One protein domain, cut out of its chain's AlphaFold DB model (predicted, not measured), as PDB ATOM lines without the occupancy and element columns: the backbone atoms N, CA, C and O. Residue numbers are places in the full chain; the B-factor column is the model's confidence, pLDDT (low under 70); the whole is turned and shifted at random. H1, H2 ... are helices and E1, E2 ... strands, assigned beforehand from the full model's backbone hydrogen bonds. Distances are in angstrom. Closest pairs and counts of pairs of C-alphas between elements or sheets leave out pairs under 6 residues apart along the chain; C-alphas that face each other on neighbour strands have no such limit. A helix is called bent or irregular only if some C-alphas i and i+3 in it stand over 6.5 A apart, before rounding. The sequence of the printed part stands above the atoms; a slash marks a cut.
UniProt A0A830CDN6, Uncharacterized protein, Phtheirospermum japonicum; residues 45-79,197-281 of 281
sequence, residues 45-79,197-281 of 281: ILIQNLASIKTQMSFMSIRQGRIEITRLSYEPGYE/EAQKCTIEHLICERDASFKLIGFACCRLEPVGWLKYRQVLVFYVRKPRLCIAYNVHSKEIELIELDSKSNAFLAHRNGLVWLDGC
ATOM      1  N   ILE A  45      -1.752 -48.351 -71.014       63.84
ATOM      2  CA  ILE A  45      -1.332 -48.662 -72.366       63.84
ATOM      3  C   ILE A  45      -0.317 -47.597 -72.763       63.84
ATOM      4  O   ILE A  45      -0.643 -46.419 -72.875       63.84
ATOM      5  N   LEU A  46       0.920 -48.007 -72.971       62.84
ATOM      6  CA  LEU A  46       1.917 -47.227 -73.675       62.84
ATOM      7  C   LEU A  46       1.586 -47.265 -75.165       62.84
ATOM      8  O   LEU A  46       1.149 -48.287 -75.672       62.84
ATOM      9  N   ILE A  47       1.759 -46.139 -75.831       62.12
ATOM     10  CA  ILE A  47       1.323 -45.835 -77.185       62.12
ATOM     11  C   ILE A  47       2.547 -45.240 -77.872       62.12
ATOM     12  O   ILE A  47       2.961 -44.128 -77.545       62.12
ATOM     13  N   GLN A  48       3.162 -45.993 -78.780       62.12
ATOM     14  CA  GLN A  48       4.405 -45.589 -79.443       62.12
ATOM     15  C   GLN A  48       4.167 -45.096 -80.870       62.12
ATOM     16  O   GLN A  48       3.577 -45.813 -81.673       62.12
ATOM     17  N   ASN A  49       4.707 -43.919 -81.204       60.88
ATOM     18  CA  ASN A  49       4.731 -43.386 -82.566       60.88
ATOM     19  C   ASN A  49       5.892 -43.974 -83.386       60.88
ATOM     20  O   ASN A  49       7.009 -43.476 -83.292       60.88
ATOM     21  N   LEU A  50       5.630 -44.954 -84.255       57.88
ATOM     22  CA  LEU A  50       6.672 -45.557 -85.112       57.88
ATOM     23  C   LEU A  50       7.048 -44.730 -86.357       57.88
ATOM     24  O   LEU A  50       7.945 -45.110 -87.097       57.88
ATOM     25  N   ALA A  51       6.363 -43.618 -86.630       53.22
ATOM     26  CA  ALA A  51       6.585 -42.807 -87.833       53.22
ATOM     27  C   ALA A  51       7.629 -41.688 -87.643       53.22
ATOM     28  O   ALA A  51       7.862 -40.911 -88.566       53.22
ATOM     29  N   SER A  52       8.223 -41.566 -86.454       55.31
ATOM     30  CA  SER A  52       9.179 -40.510 -86.111       55.31
ATOM     31  C   SER A  52      10.487 -41.108 -85.599       55.31
ATOM     32  O   SER A  52      10.468 -41.976 -84.730       55.31
ATOM     33  N   ILE A  53      11.615 -40.575 -86.084       55.41
ATOM     34  CA  ILE A  53      12.974 -40.911 -85.616       55.41
ATOM     35  C   ILE A  53      13.118 -40.599 -84.116       55.41
ATOM     36  O   ILE A  53      13.771 -41.331 -83.385       55.41
ATOM     37  N   LYS A  54      12.444 -39.546 -83.634       60.34
ATOM     38  CA  LYS A  54      12.249 -39.300 -82.201       60.34
ATOM     39  C   LYS A  54      10.950 -39.955 -81.775       60.34
ATOM     40  O   LYS A  54       9.865 -39.436 -82.059       60.34
ATOM     41  N   THR A  55      11.049 -41.115 -81.154       60.03
ATOM     42  CA  THR A  55       9.893 -41.947 -80.837       60.03
ATOM     43  C   THR A  55       9.182 -41.382 -79.613       60.03
ATOM     44  O   THR A  55       9.462 -41.736 -78.474       60.03
ATOM     45  N   GLN A  56       8.257 -40.449 -79.840       62.66
ATOM     46  CA  GLN A  56       7.407 -39.951 -78.766       62.66
ATOM     47  C   GLN A  56       6.471 -41.077 -78.320       62.66
ATOM     48  O   GLN A  56       5.734 -41.644 -79.134       62.66
ATOM     49  N   MET A  57       6.520 -41.400 -77.031       64.19
ATOM     50  CA  MET A  57       5.652 -42.396 -76.423       64.19
ATOM     51  C   MET A  57       4.643 -41.711 -75.505       64.19
ATOM     52  O   MET A  57       4.973 -40.763 -74.796       64.19
ATOM     53  N   SER A  58       3.406 -42.188 -75.511       67.69
ATOM     54  CA  SER A  58       2.348 -41.722 -74.615       67.69
ATOM     55  C   SER A  58       1.888 -42.886 -73.754       67.69
ATOM     56  O   SER A  58       1.575 -43.945 -74.272       67.69
ATOM     57  N   PHE A  59       1.835 -42.720 -72.443       70.44
ATOM     58  CA  PHE A  59       1.285 -43.703 -71.522       70.44
ATOM     59  C   PHE A  59      -0.118 -43.276 -71.103       70.44
ATOM     60  O   PHE A  59      -0.293 -42.263 -70.430       70.44
ATOM     61  N   MET A  60      -1.118 -44.043 -71.519       68.56
ATOM     62  CA  MET A  60      -2.516 -43.870 -71.149       68.56
ATOM     63  C   MET A  60      -2.837 -44.756 -69.947       68.56
ATOM     64  O   MET A  60      -2.600 -45.956 -69.996       68.56
ATOM     65  N   SER A  61      -3.411 -44.213 -68.881       76.75
ATOM     66  CA  SER A  61      -3.830 -44.988 -67.704       76.75
ATOM     67  C   SER A  61      -5.159 -44.483 -67.157       76.75
ATOM     68  O   SER A  61      -5.590 -43.395 -67.514       76.75
ATOM     69  N   ILE A  62      -5.819 -45.263 -66.298       70.75
ATOM     70  CA  ILE A  62      -6.973 -44.772 -65.526       70.75
ATOM     71  C   ILE A  62      -6.529 -44.504 -64.094       70.75
ATOM     72  O   ILE A  62      -6.045 -45.412 -63.415       70.75
ATOM     73  N   ARG A  63      -6.760 -43.283 -63.609       72.88
ATOM     74  CA  ARG A  63      -6.572 -42.907 -62.205       72.88
ATOM     75  C   ARG A  63      -7.838 -42.250 -61.682       72.88
ATOM     76  O   ARG A  63      -8.414 -41.387 -62.330       72.88
ATOM     77  N   GLN A  64      -8.315 -42.720 -60.527       77.00
ATOM     78  CA  GLN A  64      -9.526 -42.196 -59.874       77.00
ATOM     79  C   GLN A  64     -10.757 -42.116 -60.806       77.00
ATOM     80  O   GLN A  64     -11.578 -41.212 -60.700       77.00
ATOM     81  N   GLY A  65     -10.883 -43.066 -61.740       74.38
ATOM     82  CA  GLY A  65     -11.997 -43.120 -62.692       74.38
ATOM     83  C   GLY A  65     -11.871 -42.195 -63.904       74.38
ATOM     84  O   GLY A  65     -12.787 -42.170 -64.714       74.38
ATOM     85  N   ARG A  66     -10.755 -41.476 -64.065       76.56
ATOM     86  CA  ARG A  66     -10.478 -40.629 -65.232       76.56
ATOM     87  C   ARG A  66      -9.325 -41.196 -66.051       76.56
ATOM     88  O   ARG A  66      -8.396 -41.780 -65.489       76.56
ATOM     89  N   ILE A  67      -9.396 -41.035 -67.371       78.38
ATOM     90  CA  ILE A  67      -8.308 -41.392 -68.283       78.38
ATOM     91  C   ILE A  67      -7.254 -40.283 -68.236       78.38
ATOM     92  O   ILE A  67      -7.552 -39.114 -68.460       78.38
ATOM     93  N   GLU A  68      -6.013 -40.656 -67.946       78.62
ATOM     94  CA  GLU A  68      -4.854 -39.768 -67.937       78.62
ATOM     95  C   GLU A  68      -3.861 -40.200 -69.014       78.62
ATOM     96  O   GLU A  68      -3.562 -41.390 -69.153       78.62
ATOM     97  N   ILE A  69      -3.305 -39.234 -69.748       75.19
ATOM     98  CA  ILE A  69      -2.271 -39.466 -70.761       75.19
ATOM     99  C   ILE A  69      -1.003 -38.736 -70.329       75.19
ATOM    100  O   ILE A  69      -0.985 -37.516 -70.200       75.19
ATOM    101  N   THR A  70       0.077 -39.483 -70.125       74.44
ATOM    102  CA  THR A  70       1.401 -38.946 -69.793       74.44
ATOM    103  C   THR A  70       2.334 -39.110 -70.983       74.44
ATOM    104  O   THR A  70       2.443 -40.199 -71.539       74.44
ATOM    105  N   ARG A  71       3.039 -38.049 -71.381       68.00
ATOM    106  CA  ARG A  71       4.062 -38.127 -72.433       68.00
ATOM    107  C   ARG A  71       5.384 -38.605 -71.852       68.00
ATOM    108  O   ARG A  71       5.809 -38.124 -70.808       68.00
ATOM    109  N   LEU A  72       6.046 -39.504 -72.565       63.16
ATOM    110  CA  LEU A  72       7.368 -40.014 -72.244       63.16
ATOM    111  C   LEU A  72       8.339 -39.599 -73.352       63.16
ATOM    112  O   LEU A  72       8.103 -39.845 -74.538       63.16
ATOM    113  N   SER A  73       9.424 -38.938 -72.955       59.06
ATOM    114  CA  SER A  73      10.568 -38.652 -73.816       59.06
ATOM    115  C   SER A  73      11.546 -39.811 -73.712       59.06
ATOM    116  O   SER A  73      12.158 -40.006 -72.661       59.06
ATOM    117  N   TYR A  74      11.666 -40.589 -74.779       55.62
ATOM    118  CA  TYR A  74      12.592 -41.705 -74.839       55.62
ATOM    119  C   TYR A  74      13.161 -41.822 -76.256       55.62
ATOM    120  O   TYR A  74      12.431 -41.648 -77.234       55.62
ATOM    121  N   GLU A  75      14.458 -42.092 -76.364       54.00
ATOM    122  CA  GLU A  75      15.172 -42.251 -77.632       54.00
ATOM    123  C   GLU A  75      15.609 -43.716 -77.757       54.00
ATOM    124  O   GLU A  75      16.528 -44.127 -77.050       54.00
ATOM    125  N   PRO A  76      14.949 -44.541 -78.588       51.00
ATOM    126  CA  PRO A  76      15.387 -45.915 -78.782       51.00
ATOM    127  C   PRO A  76      16.695 -45.964 -79.565       51.00
ATOM    128  O   PRO A  76      16.827 -45.358 -80.629       51.00
ATOM    129  N   GLY A  77      17.657 -46.720 -79.037       45.59
ATOM    130  CA  GLY A  77      18.834 -47.149 -79.782       45.59
ATOM    131  C   GLY A  77      18.460 -48.280 -80.744       45.59
ATOM    132  O   GLY A  77      18.067 -49.334 -80.275       45.59
ATOM    133  N   TYR A  78      18.564 -48.000 -82.050       42.66
ATOM    134  CA  TYR A  78      18.691 -48.880 -83.236       42.66
ATOM    135  C   TYR A  78      17.852 -50.184 -83.396       42.66
ATOM    136  O   TYR A  78      17.196 -50.689 -82.494       42.66
ATOM    137  N   GLU A  79      17.799 -50.682 -84.645       42.50
ATOM    138  CA  GLU A  79      17.050 -51.876 -85.086       42.50
ATOM    139  C   GLU A  79      17.728 -53.196 -84.669       42.50
ATOM    140  O   GLU A  79      18.881 -53.440 -85.021       42.50
ATOM    141  N   GLU A 197     -22.207 -52.989 -82.962       94.38
ATOM    142  CA  GLU A 197     -23.054 -52.669 -84.117       94.38
ATOM    143  C   GLU A 197     -24.181 -51.698 -83.726       94.38
ATOM    144  O   GLU A 197     -24.459 -50.743 -84.446       94.38
ATOM    145  N   ALA A 198     -24.752 -51.851 -82.525       94.44
ATOM    146  CA  ALA A 198     -25.752 -50.922 -81.991       94.44
ATOM    147  C   ALA A 198     -25.191 -49.513 -81.709       94.44
ATOM    148  O   ALA A 198     -25.940 -48.539 -81.708       94.44
ATOM    149  N   GLN A 199     -23.881 -49.386 -81.471       94.38
ATOM    150  CA  GLN A 199     -23.200 -48.113 -81.213       94.38
ATOM    151  C   GLN A 199     -22.578 -47.506 -82.473       94.38
ATOM    152  O   GLN A 199     -21.994 -46.424 -82.411       94.38
ATOM    153  N   LYS A 200     -22.701 -48.171 -83.623       92.06
ATOM    154  CA  LYS A 200     -22.073 -47.756 -84.875       92.06
ATOM    155  C   LYS A 200     -22.417 -46.318 -85.253       92.06
ATOM    156  O   LYS A 200     -21.502 -45.536 -85.481       92.06
ATOM    157  N   CYS A 201     -23.696 -45.940 -85.220       90.88
ATOM    158  CA  CYS A 201     -24.120 -44.572 -85.536       90.88
ATOM    159  C   CYS A 201     -23.561 -43.532 -84.551       90.88
ATOM    160  O   CYS A 201     -23.224 -42.417 -84.942       90.88
ATOM    161  N   THR A 202     -23.413 -43.887 -83.272       92.81
ATOM    162  CA  THR A 202     -22.788 -43.007 -82.273       92.81
ATOM    163  C   THR A 202     -21.301 -42.821 -82.562       92.81
ATOM    164  O   THR A 202     -20.809 -41.696 -82.551       92.81
ATOM    165  N   ILE A 203     -20.587 -43.906 -82.871       91.69
ATOM    166  CA  ILE A 203     -19.167 -43.865 -83.240       91.69
ATOM    167  C   ILE A 203     -18.976 -43.046 -84.526       91.69
ATOM    168  O   ILE A 203     -18.085 -42.202 -84.591       91.69
ATOM    169  N   GLU A 204     -19.843 -43.257 -85.519       88.94
ATOM    170  CA  GLU A 204     -19.923 -42.488 -86.765       88.94
ATOM    171  C   GLU A 204     -20.037 -40.992 -86.501       88.94
ATOM    172  O   GLU A 204     -19.238 -40.207 -87.019       88.94
ATOM    173  N   HIS A 205     -20.999 -40.607 -85.666       89.38
ATOM    174  CA  HIS A 205     -21.250 -39.216 -85.328       89.38
ATOM    175  C   HIS A 205     -20.039 -38.571 -84.650       89.38
ATOM    176  O   HIS A 205     -19.559 -37.539 -85.116       89.38
ATOM    177  N   LEU A 206     -19.487 -39.220 -83.618       89.00
ATOM    178  CA  LEU A 206     -18.317 -38.731 -82.878       89.00
ATOM    179  C   LEU A 206     -17.097 -38.531 -83.787       89.00
ATOM    180  O   LEU A 206     -16.356 -37.559 -83.644       89.00
ATOM    181  N   ILE A 207     -16.891 -39.439 -84.742       87.31
ATOM    182  CA  ILE A 207     -15.832 -39.328 -85.745       87.31
ATOM    183  C   ILE A 207     -16.083 -38.134 -86.683       87.31
ATOM    184  O   ILE A 207     -15.173 -37.340 -86.927       87.31
ATOM    185  N   CYS A 208     -17.310 -37.983 -87.190       86.75
ATOM    186  CA  CYS A 208     -17.671 -36.922 -88.136       86.75
ATOM    187  C   CYS A 208     -17.634 -35.517 -87.526       86.75
ATOM    188  O   CYS A 208     -17.347 -34.555 -88.237       86.75
ATOM    189  N   GLU A 209     -17.939 -35.381 -86.234       87.38
ATOM    190  CA  GLU A 209     -17.837 -34.103 -85.519       87.38
ATOM    191  C   GLU A 209     -16.396 -33.593 -85.439       87.38
ATOM    192  O   GLU A 209     -16.163 -32.386 -85.402       87.38
ATOM    193  N   ARG A 210     -15.420 -34.506 -85.427       82.94
ATOM    194  CA  ARG A 210     -14.004 -34.177 -85.230       82.94
ATOM    195  C   ARG A 210     -13.230 -34.006 -86.523       82.94
ATOM    196  O   ARG A 210     -12.253 -33.264 -86.547       82.94
ATOM    197  N   ASP A 211     -13.667 -34.661 -87.590       79.88
ATOM    198  CA  ASP A 211     -13.039 -34.555 -88.899       79.88
ATOM    199  C   ASP A 211     -14.108 -34.397 -89.982       79.88
ATOM    200  O   ASP A 211     -14.704 -35.363 -90.463       79.88
ATOM    201  N   ALA A 212     -14.347 -33.151 -90.393       77.12
ATOM    202  CA  ALA A 212     -15.334 -32.838 -91.420       77.12
ATOM    203  C   ALA A 212     -15.022 -33.509 -92.771       77.12
ATOM    204  O   ALA A 212     -15.946 -33.749 -93.551       77.12
ATOM    205  N   SER A 213     -13.753 -33.865 -93.038       75.75
ATOM    206  CA  SER A 213     -13.377 -34.600 -94.253       75.75
ATOM    207  C   SER A 213     -13.989 -36.003 -94.288       75.75
ATOM    208  O   SER A 213     -14.222 -36.558 -95.364       75.75
ATOM    209  N   PHE A 214     -14.348 -36.546 -93.122       71.38
ATOM    210  CA  PHE A 214     -14.956 -37.862 -93.001       71.38
ATOM    211  C   PHE A 214     -16.374 -37.930 -93.583       71.38
ATOM    212  O   PHE A 214     -16.779 -38.974 -94.097       71.38
ATOM    213  N   LYS A 215     -17.099 -36.800 -93.607       72.12
ATOM    214  CA  LYS A 215     -18.442 -36.712 -94.205       72.12
ATOM    215  C   LYS A 215     -18.453 -37.047 -95.701       72.12
ATOM    216  O   LYS A 215     -19.481 -37.475 -96.212       72.12
ATOM    217  N   LEU A 216     -17.325 -36.865 -96.396       68.00
ATOM    218  CA  LEU A 216     -17.207 -37.071 -97.846       68.00
ATOM    219  C   LEU A 216     -16.866 -38.516 -98.232       68.00
ATOM    220  O   LEU A 216     -17.259 -38.971 -99.300       68.00
ATOM    221  N   ILE A 217     -16.114 -39.229 -97.389       69.62
ATOM    222  CA  ILE A 217     -15.548 -40.550 -97.723       69.62
ATOM    223  C   ILE A 217     -16.498 -41.681 -97.293       69.62
ATOM    224  O   ILE A 217     -16.446 -42.789 -97.828       69.62
ATOM    225  N   GLY A 218     -17.401 -41.390 -96.353       68.12
ATOM    226  CA  GLY A 218     -18.348 -42.357 -95.818       68.12
ATOM    227  C   GLY A 218     -17.690 -43.392 -94.902       68.12
ATOM    228  O   GLY A 218     -16.477 -43.619 -94.894       68.12
ATOM    229  N   PHE A 219     -18.517 -44.056 -94.096       67.44
ATOM    230  CA  PHE A 219     -18.033 -44.920 -93.018       67.44
ATOM    231  C   PHE A 219     -17.456 -46.263 -93.470       67.44
ATOM    232  O   PHE A 219     -16.830 -46.968 -92.681       67.44
ATOM    233  N   ALA A 220     -17.574 -46.598 -94.757       69.25
ATOM    234  CA  ALA A 220     -16.977 -47.804 -95.332       69.25
ATOM    235  C   ALA A 220     -15.449 -47.881 -95.119       69.25
ATOM    236  O   ALA A 220     -14.868 -48.963 -95.160       69.25
ATOM    237  N   CYS A 221     -14.790 -46.744 -94.862       67.31
ATOM    238  CA  CYS A 221     -13.354 -46.669 -94.600       67.31
ATOM    239  C   CYS A 221     -12.964 -46.703 -93.109       67.31
ATOM    240  O   CYS A 221     -11.769 -46.787 -92.806       67.31
ATOM    241  N   CYS A 222     -13.923 -46.663 -92.179       76.38
ATOM    242  CA  CYS A 222     -13.643 -46.722 -90.746       76.38
ATOM    243  C   CYS A 222     -13.314 -48.149 -90.313       76.38
ATOM    244  O   CYS A 222     -14.193 -48.982 -90.106       76.38
ATOM    245  N   ARG A 223     -12.020 -48.431 -90.143       85.69
ATOM    246  CA  ARG A 223     -11.565 -49.647 -89.466       85.69
ATOM    247  C   ARG A 223     -11.323 -49.342 -87.999       85.69
ATOM    248  O   ARG A 223     -10.442 -48.544 -87.678       85.69
ATOM    249  N   LEU A 224     -12.114 -49.990 -87.150       91.56
ATOM    250  CA  LEU A 224     -11.919 -50.008 -85.712       91.56
ATOM    251  C   LEU A 224     -10.973 -51.167 -85.369       91.56
ATOM    252  O   LEU A 224     -11.301 -52.333 -85.589       91.56
ATOM    253  N   GLU A 225      -9.779 -50.845 -84.887       92.19
ATOM    254  CA  GLU A 225      -8.744 -51.816 -84.534       92.19
ATOM    255  C   GLU A 225      -8.599 -51.842 -83.008       92.19
ATOM    256  O   GLU A 225      -8.291 -50.806 -82.418       92.19
ATOM    257  N   PRO A 226      -8.842 -52.969 -82.318       93.12
ATOM    258  CA  PRO A 226      -8.631 -53.023 -80.880       93.12
ATOM    259  C   PRO A 226      -7.142 -52.833 -80.567       93.12
ATOM    260  O   PRO A 226      -6.268 -53.453 -81.169       93.12
ATOM    261  N   VAL A 227      -6.872 -51.952 -79.609       90.00
ATOM    262  CA  VAL A 227      -5.529 -51.568 -79.156       90.00
ATOM    263  C   VAL A 227      -5.165 -52.351 -77.906       90.00
ATOM    264  O   VAL A 227      -4.040 -52.812 -77.762       90.00
ATOM    265  N   GLY A 228      -6.121 -52.524 -76.997       89.31
ATOM    266  CA  GLY A 228      -5.931 -53.317 -75.794       89.31
ATOM    267  C   GLY A 228      -6.784 -52.835 -74.633       89.31
ATOM    268  O   GLY A 228      -7.514 -51.848 -74.712       89.31
ATOM    269  N   TRP A 229      -6.703 -53.562 -73.526       89.62
ATOM    270  CA  TRP A 229      -7.456 -53.239 -72.322       89.62
ATOM    271  C   TRP A 229      -6.827 -52.052 -71.587       89.62
ATOM    272  O   TRP A 229      -5.667 -52.119 -71.175       89.62
ATOM    273  N   LEU A 230      -7.598 -50.998 -71.334       88.12
ATOM    274  CA  LEU A 230      -7.196 -49.928 -70.418       88.12
ATOM    275  C   LEU A 230      -7.488 -50.343 -68.972       88.12
ATOM    276  O   LEU A 230      -6.606 -50.321 -68.118       88.12
ATOM    277  N   LYS A 231      -8.693 -50.876 -68.739       88.25
ATOM    278  CA  LYS A 231      -9.069 -51.597 -67.518       88.25
ATOM    279  C   LYS A 231      -9.506 -52.997 -67.910       88.25
ATOM    280  O   LYS A 231     -10.453 -53.158 -68.676       88.25
ATOM    281  N   TYR A 232      -8.788 -54.008 -67.434       88.25
ATOM    282  CA  TYR A 232      -8.982 -55.387 -67.881       88.25
ATOM    283  C   TYR A 232     -10.444 -55.844 -67.740       88.25
ATOM    284  O   TYR A 232     -11.057 -55.638 -66.694       88.25
ATOM    285  N   ARG A 233     -10.997 -56.398 -68.833       90.69
ATOM    286  CA  ARG A 233     -12.408 -56.788 -69.034       90.69
ATOM    287  C   ARG A 233     -13.458 -55.682 -68.881       90.69
ATOM    288  O   ARG A 233     -14.636 -55.952 -69.072       90.69
ATOM    289  N   GLN A 234     -13.069 -54.454 -68.552       93.25
ATOM    290  CA  GLN A 234     -14.005 -53.357 -68.307       93.25
ATOM    291  C   GLN A 234     -13.939 -52.296 -69.392       93.25
ATOM    292  O   GLN A 234     -14.979 -51.938 -69.918       93.25
ATOM    293  N   VAL A 235     -12.744 -51.819 -69.741       94.69
ATOM    294  CA  VAL A 235     -12.555 -50.741 -70.717       94.69
ATOM    295  C   VAL A 235     -11.585 -51.211 -71.788       94.69
ATOM    296  O   VAL A 235     -10.396 -51.399 -71.506       94.69
ATOM    297  N   LEU A 236     -12.101 -51.427 -72.995       94.44
ATOM    298  CA  LEU A 236     -11.320 -51.779 -74.176       94.44
ATOM    299  C   LEU A 236     -11.075 -50.519 -75.000       94.44
ATOM    300  O   LEU A 236     -12.003 -49.756 -75.254       94.44
ATOM    301  N   VAL A 237      -9.831 -50.305 -75.413       93.75
ATOM    302  CA  VAL A 237      -9.472 -49.193 -76.289       93.75
ATOM    303  C   VAL A 237      -9.414 -49.691 -77.716       93.75
ATOM    304  O   VAL A 237      -8.806 -50.724 -78.007       93.75
ATOM    305  N   PHE A 238     -10.019 -48.919 -78.600       93.88
ATOM    306  CA  PHE A 238      -9.943 -49.077 -80.032       93.88
ATOM    307  C   PHE A 238      -9.223 -47.890 -80.656       93.88
ATOM    308  O   PHE A 238      -9.282 -46.769 -80.156       93.88
ATOM    309  N   TYR A 239      -8.564 -48.147 -81.772       90.19
ATOM    310  CA  TYR A 239      -7.965 -47.158 -82.637       90.19
ATOM    311  C   TYR A 239      -8.777 -47.073 -83.922       90.19
ATOM    312  O   TYR A 239      -9.119 -48.086 -84.533       90.19
ATOM    313  N   VAL A 240      -9.073 -45.848 -84.330       88.56
ATOM    314  CA  VAL A 240      -9.658 -45.546 -85.629       88.56
ATOM    315  C   VAL A 240      -8.536 -45.011 -86.502       88.56
ATOM    316  O   VAL A 240      -7.847 -44.065 -86.139       88.56
ATOM    317  N   ARG A 241      -8.313 -45.636 -87.660       81.12
ATOM    318  CA  ARG A 241      -7.178 -45.277 -88.529       81.12
ATOM    319  C   ARG A 241      -7.351 -43.935 -89.244       81.12
ATOM    320  O   ARG A 241      -6.361 -43.281 -89.581       81.12
ATOM    321  N   LYS A 242      -8.592 -43.567 -89.546       80.12
ATOM    322  CA  LYS A 242      -8.994 -42.324 -90.212       80.12
ATOM    323  C   LYS A 242     -10.364 -41.946 -89.638       80.12
ATOM    324  O   LYS A 242     -11.281 -42.728 -89.871       80.12
ATOM    325  N   PRO A 243     -10.504 -40.848 -88.878       79.06
ATOM    326  CA  PRO A 243      -9.450 -39.979 -88.349       79.06
ATOM    327  C   PRO A 243      -8.627 -40.739 -87.312       79.06
ATOM    328  O   PRO A 243      -9.085 -41.746 -86.788       79.06
ATOM    329  N   ARG A 244      -7.416 -40.273 -87.010       79.81
ATOM    330  CA  ARG A 244      -6.524 -40.945 -86.057       79.81
ATOM    331  C   ARG A 244      -6.922 -40.643 -84.626       79.81
ATOM    332  O   ARG A 244      -6.374 -39.737 -84.005       79.81
ATOM    333  N   LEU A 245      -7.884 -41.396 -84.123       87.88
ATOM    334  CA  LEU A 245      -8.431 -41.202 -82.789       87.88
ATOM    335  C   LEU A 245      -8.525 -42.520 -82.033       87.88
ATOM    336  O   LEU A 245      -8.532 -43.599 -82.632       87.88
ATOM    337  N   CYS A 246      -8.589 -42.423 -80.709       91.56
ATOM    338  CA  CYS A 246      -8.849 -43.565 -79.853       91.56
ATOM    339  C   CYS A 246     -10.260 -43.490 -79.283       91.56
ATOM    340  O   CYS A 246     -10.787 -42.416 -79.007       91.56
ATOM    341  N   ILE A 247     -10.860 -44.656 -79.095       93.94
ATOM    342  CA  ILE A 247     -12.164 -44.812 -78.468       93.94
ATOM    343  C   ILE A 247     -11.990 -45.754 -77.288       93.94
ATOM    344  O   ILE A 247     -11.608 -46.907 -77.477       93.94
ATOM    345  N   ALA A 248     -12.270 -45.280 -76.078       95.50
ATOM    346  CA  ALA A 248     -12.459 -46.152 -74.931       95.50
ATOM    347  C   ALA A 248     -13.917 -46.600 -74.883       95.50
ATOM    348  O   ALA A 248     -14.838 -45.789 -74.880       95.50
ATOM    349  N   TYR A 249     -14.120 -47.909 -74.832       96.69
ATOM    350  CA  TYR A 249     -15.431 -48.523 -74.720       96.69
ATOM    351  C   TYR A 249     -15.533 -49.298 -73.415       96.69
ATOM    352  O   TYR A 249     -14.754 -50.227 -73.168       96.69
ATOM    353  N   ASN A 250     -16.512 -48.939 -72.589       96.44
ATOM    354  CA  ASN A 250     -16.833 -49.692 -71.390       96.44
ATOM    355  C   ASN A 250     -17.732 -50.883 -71.745       96.44
ATOM    356  O   ASN A 250     -18.896 -50.735 -72.107       96.44
ATOM    357  N   VAL A 251     -17.201 -52.095 -71.596       95.12
ATOM    358  CA  VAL A 251     -17.878 -53.343 -71.970       95.12
ATOM    359  C   VAL A 251     -19.164 -53.572 -71.171       95.12
ATOM    360  O   VAL A 251     -20.094 -54.186 -71.700       95.12
ATOM    361  N   HIS A 252     -19.233 -53.068 -69.935       94.06
ATOM    362  CA  HIS A 252     -20.376 -53.258 -69.043       94.06
ATOM    363  C   HIS A 252     -21.425 -52.163 -69.227       94.06
ATOM    364  O   HIS A 252     -22.575 -52.482 -69.508       94.06
ATOM    365  N   SER A 253     -21.032 -50.888 -69.104       95.81
ATOM    366  CA  SER A 253     -21.976 -49.765 -69.226       95.81
ATOM    367  C   SER A 253     -22.348 -49.447 -70.672       95.81
ATOM    368  O   SER A 253     -23.309 -48.724 -70.900       95.81
ATOM    369  N   LYS A 254     -21.614 -49.996 -71.652       95.44
ATOM    370  CA  LYS A 254     -21.753 -49.697 -73.088       95.44
ATOM    371  C   LYS A 254     -21.431 -48.245 -73.450       95.44
ATOM    372  O   LYS A 254     -21.662 -47.838 -74.585       95.44
ATOM    373  N   GLU A 255     -20.871 -47.490 -72.510       96.00
ATOM    374  CA  GLU A 255     -20.449 -46.111 -72.717       96.00
ATOM    375  C   GLU A 255     -19.211 -46.045 -73.611       96.00
ATOM    376  O   GLU A 255     -18.343 -46.926 -73.595       96.00
ATOM    377  N   ILE A 256     -19.148 -44.968 -74.387       95.94
ATOM    378  CA  ILE A 256     -18.084 -44.671 -75.334       95.94
ATOM    379  C   ILE A 256     -17.501 -43.314 -74.968       95.94
ATOM    380  O   ILE A 256     -18.226 -42.327 -74.875       95.94
ATOM    381  N   GLU A 257     -16.186 -43.272 -74.802       94.88
ATOM    382  CA  GLU A 257     -15.426 -42.055 -74.563       94.88
ATOM    383  C   GLU A 257     -14.403 -41.872 -75.686       94.88
ATOM    384  O   GLU A 257     -13.625 -42.777 -76.008       94.88
ATOM    385  N   LEU A 258     -14.419 -40.693 -76.306       92.12
ATOM    386  CA  LEU A 258     -13.448 -40.323 -77.323       92.12
ATOM    387  C   LEU A 258     -12.166 -39.837 -76.650       92.12
ATOM    388  O   LEU A 258     -12.203 -38.952 -75.800       92.12
ATOM    389  N   ILE A 259     -11.028 -40.369 -77.088       88.44
ATOM    390  CA  ILE A 259      -9.719 -39.973 -76.592       88.44
ATOM    391  C   ILE A 259      -8.933 -39.321 -77.721       88.44
ATOM    392  O   ILE A 259      -8.539 -39.969 -78.698       88.44
ATOM    393  N   GLU A 260      -8.683 -38.027 -77.557       81.81
ATOM    394  CA  GLU A 260      -7.838 -37.265 -78.464       81.81
ATOM    395  C   GLU A 260      -6.368 -37.571 -78.186       81.81
ATOM    396  O   GLU A 260      -5.852 -37.385 -77.081       81.81
ATOM    397  N   LEU A 261      -5.679 -38.055 -79.216       74.94
ATOM    398  CA  LEU A 261      -4.236 -38.196 -79.194       74.94
ATOM    399  C   LEU A 261      -3.641 -36.989 -79.904       74.94
ATOM    400  O   LEU A 261      -3.791 -36.829 -81.111       74.94
ATOM    401  N   ASP A 262      -2.911 -36.169 -79.158       67.25
ATOM    402  CA  ASP A 262      -2.256 -34.954 -79.651       67.25
ATOM    403  C   ASP A 262      -1.019 -35.261 -80.534       67.25
ATOM    404  O   ASP A 262      -0.009 -34.565 -80.499       67.25
ATOM    405  N   SER A 263      -1.025 -36.372 -81.283       61.75
ATOM    406  CA  SER A 263       0.107 -36.798 -82.110       61.75
ATOM    407  C   SER A 263      -0.320 -37.083 -83.547       61.75
ATOM    408  O   SER A 263      -1.220 -37.878 -83.808       61.75
ATOM    409  N   LYS A 264       0.412 -36.503 -84.505       62.72
ATOM    410  CA  LYS A 264       0.276 -36.750 -85.953       62.72
ATOM    411  C   LYS A 264       0.796 -38.137 -86.389       62.72
ATOM    412  O   LYS A 264       1.171 -38.317 -87.545       62.72
ATOM    413  N   SER A 265       0.876 -39.117 -85.488       57.38
ATOM    414  CA  SER A 265       1.504 -40.424 -85.740       57.38
ATOM    415  C   SER A 265       0.618 -41.402 -86.514       57.38
ATOM    416  O   SER A 265      -0.600 -41.276 -86.476       57.38
ATOM    417  N   ASN A 266       1.229 -42.382 -87.197       55.34
ATOM    418  CA  ASN A 266       0.583 -43.393 -88.042       55.34
ATOM    419  C   ASN A 266       0.468 -44.792 -87.398       55.34
ATOM    420  O   ASN A 266      -0.147 -45.660 -88.018       55.34
ATOM    421  N   ALA A 267       1.082 -45.051 -86.238       55.94
ATOM    422  CA  ALA A 267       1.167 -46.401 -85.680       55.94
ATOM    423  C   ALA A 267       1.039 -46.392 -84.159       55.94
ATOM    424  O   ALA A 267       1.519 -45.472 -83.507       55.94
ATOM    425  N   PHE A 268       0.393 -47.430 -83.629       58.19
ATOM    426  CA  PHE A 268       0.098 -47.594 -82.216       58.19
ATOM    427  C   PHE A 268       0.522 -48.988 -81.783       58.19
ATOM    428  O   PHE A 268      -0.067 -49.978 -82.211       58.19
ATOM    429  N   LEU A 269       1.546 -49.067 -80.941       56.12
ATOM    430  CA  LEU A 269       1.857 -50.282 -80.199       56.12
ATOM    431  C   LEU A 269       1.377 -50.086 -78.776       56.12
ATOM    432  O   LEU A 269       1.896 -49.216 -78.084       56.12
ATOM    433  N   ALA A 270       0.378 -50.870 -78.383       50.53
ATOM    434  CA  ALA A 270      -0.116 -50.941 -77.023       50.53
ATOM    435  C   ALA A 270       0.861 -51.747 -76.169       50.53
ATOM    436  O   ALA A 270       0.842 -52.976 -76.193       50.53
ATOM    437  N   HIS A 271       1.717 -51.075 -75.413       52.25
ATOM    438  CA  HIS A 271       2.645 -51.753 -74.516       52.25
ATOM    439  C   HIS A 271       2.140 -51.619 -73.076       52.25
ATOM    440  O   HIS A 271       1.889 -50.529 -72.575       52.25
ATOM    441  N   ARG A 272       1.916 -52.735 -72.384       49.81
ATOM    442  CA  ARG A 272       1.563 -52.710 -70.956       49.81
ATOM    443  C   ARG A 272       2.843 -52.719 -70.134       49.81
ATOM    444  O   ARG A 272       3.808 -53.352 -70.542       49.81
ATOM    445  N   ASN A 273       2.849 -52.002 -69.009       42.19
ATOM    446  CA  ASN A 273       3.949 -51.939 -68.035       42.19
ATOM    447  C   ASN A 273       4.258 -53.326 -67.430       42.19
ATOM    448  O   ASN A 273       4.008 -53.574 -66.255       42.19
ATOM    449  N   GLY A 274       4.799 -54.246 -68.221       41.47
ATOM    450  CA  GLY A 274       5.711 -55.241 -67.698       41.47
ATOM    451  C   GLY A 274       7.022 -54.521 -67.419       41.47
ATOM    452  O   GLY A 274       7.541 -53.828 -68.286       41.47
ATOM    453  N   LEU A 275       7.584 -54.709 -66.227       35.47
ATOM    454  CA  LEU A 275       8.969 -54.331 -65.903       35.47
ATOM    455  C   LEU A 275      10.014 -55.047 -66.785       35.47
ATOM    456  O   LEU A 275      11.213 -54.873 -66.598       35.47
ATOM    457  N   VAL A 276       9.555 -55.859 -67.736       35.78
ATOM    458  CA  VAL A 276      10.334 -56.394 -68.839       35.78
ATOM    459  C   VAL A 276      10.166 -55.429 -70.000       35.78
ATOM    460  O   VAL A 276       9.224 -55.531 -70.787       35.78
ATOM    461  N   TRP A 277      11.073 -54.468 -70.069       38.28
ATOM    462  CA  TRP A 277      11.333 -53.778 -71.312       38.28
ATOM    463  C   TRP A 277      12.484 -54.530 -71.977       38.28
ATOM    464  O   TRP A 277      13.546 -54.695 -71.378       38.28
ATOM    465  N   LEU A 278      12.226 -55.102 -73.153       35.44
ATOM    466  CA  LEU A 278      13.302 -55.610 -73.992       35.44
ATOM    467  C   LEU A 278      13.902 -54.377 -74.647       35.44
ATOM    468  O   LEU A 278      13.296 -53.801 -75.552       35.44
ATOM    469  N   ASP A 279      15.028 -53.931 -74.104       27.58
ATOM    470  CA  ASP A 279      15.838 -52.916 -74.753       27.58
ATOM    471  C   ASP A 279      16.135 -53.338 -76.197       27.58
ATOM    472  O   ASP A 279      16.294 -54.524 -76.507       27.58
ATOM    473  N   GLY A 280      16.231 -52.319 -77.051       34.41
ATOM    474  CA  GLY A 280      17.115 -52.340 -78.210       34.41
ATOM    475  C   GLY A 280      18.432 -53.032 -77.864       34.41
ATOM    476  O   GLY A 280      19.197 -52.482 -77.075       34.41
ATOM    477  N   CYS A 281      18.674 -54.219 -78.419       32.50
ATOM    478  CA  CYS A 281      20.021 -54.730 -78.641       32.50
ATOM    479  C   CYS A 281      20.526 -54.182 -79.977       32.50
ATOM    480  O   CYS A 281      19.869 -54.473 -81.000       32.50
TER     481      CYS A 281
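AT A GLANCE: This is residues 45 to 79 and 197 to 281 of the 281 residues of an uncharacterized protein of Phtheirospermum japonicum (UniProt A0A830CDN6). Two antiparallel sheets stand partly face to face as a loose sandwich, E1 E2 E3 against the strongly twisted E4 E5 E6 E7, with H1 over the face of the four-stranded sheet that is turned away from E1 E2 E3. H2 makes a corner after H1, and residues 260 to 281, with no named element, run back past the three-stranded sheet, where residues 270 to 271 pair with E1. The printed part has 120 residues with seven named strands and two named helices, in the order E1 E2 E3 H1 H2 E4 E5 E6 E7, of the mixed class. It is compact, with a radius of gyration of the C-alphas of 15.4 A and spans of 45 by 32 by 19 A.

HOW THE PARTS SIT: E1, residues 45 to 48, E2, residues 56 to 63, and E3, residues 66 to 73, form a meander, each strand the antiparallel neighbour of the one before. N 47 and O 58 of the hairpin E1 and E2 are 2.7 A apart, and N 59 and O 70 of the hairpin E2 and E3 are 2.7 A apart, both within hydrogen-bond range. E4, residues 224 to 231, E5, residues 235 to 240, E6, residues 245 to 250, and E7, residues 256 to 259, form a second meander. Within hydrogen-bond range are N 239 and O 225, 2.7 A, N 238 and O 247, 2.8 A, and N 248 and O 257, 2.8 A. E4 bends by 58 degrees at residue 227. The sheets form a sandwich, two sheets face to face, with best planes 20 degrees apart; the closest C-alphas of E1 and E4 are those of Ile 45 and Leu 230, 6.3 A. H1, residues 197 to 210, is on the sheet E4 E5 E6 E7 in two layers, a helix on one face of a sheet, at a height over the sheet of 8.5 A. It lies over E6, slantwise to the strands at 37 degrees on the local plane. H2, residues 214 to 217, and H1 only just touch, only at the corner, with 3 pairs of C-alphas within 8 A, the closest being those of Cys 208 and Phe 214, 5.7 A. H1 has 7 of 10 O i to N i+4 pairs within range; H2 is too short for one.

IN THESE COORDINATES: E1 begins at C-alpha 45 (-1.332, -48.662, -72.366). E2 is 21.9 A long, E3 22.8 A, H1 20.6 A and E4 18.5 A. H1 is irregular, with C-alphas 198 and 201 7.5 A apart. E7 ends at C-alpha 259 (-9.719, -39.973, -76.592).

THE WHOLE: The C-alphas farthest apart, those of Ala 198 and Cys 281, are 46.1 A apart. Residues 80 to 196 are not printed, and C-alphas 79 and 197 are 40.1 A apart across this cut. Of the links that are printed whole, none is long. The mean pLDDT of the printed part is 73.5; 50 residues are under 70, among them 45 to 58 and 262 to 281.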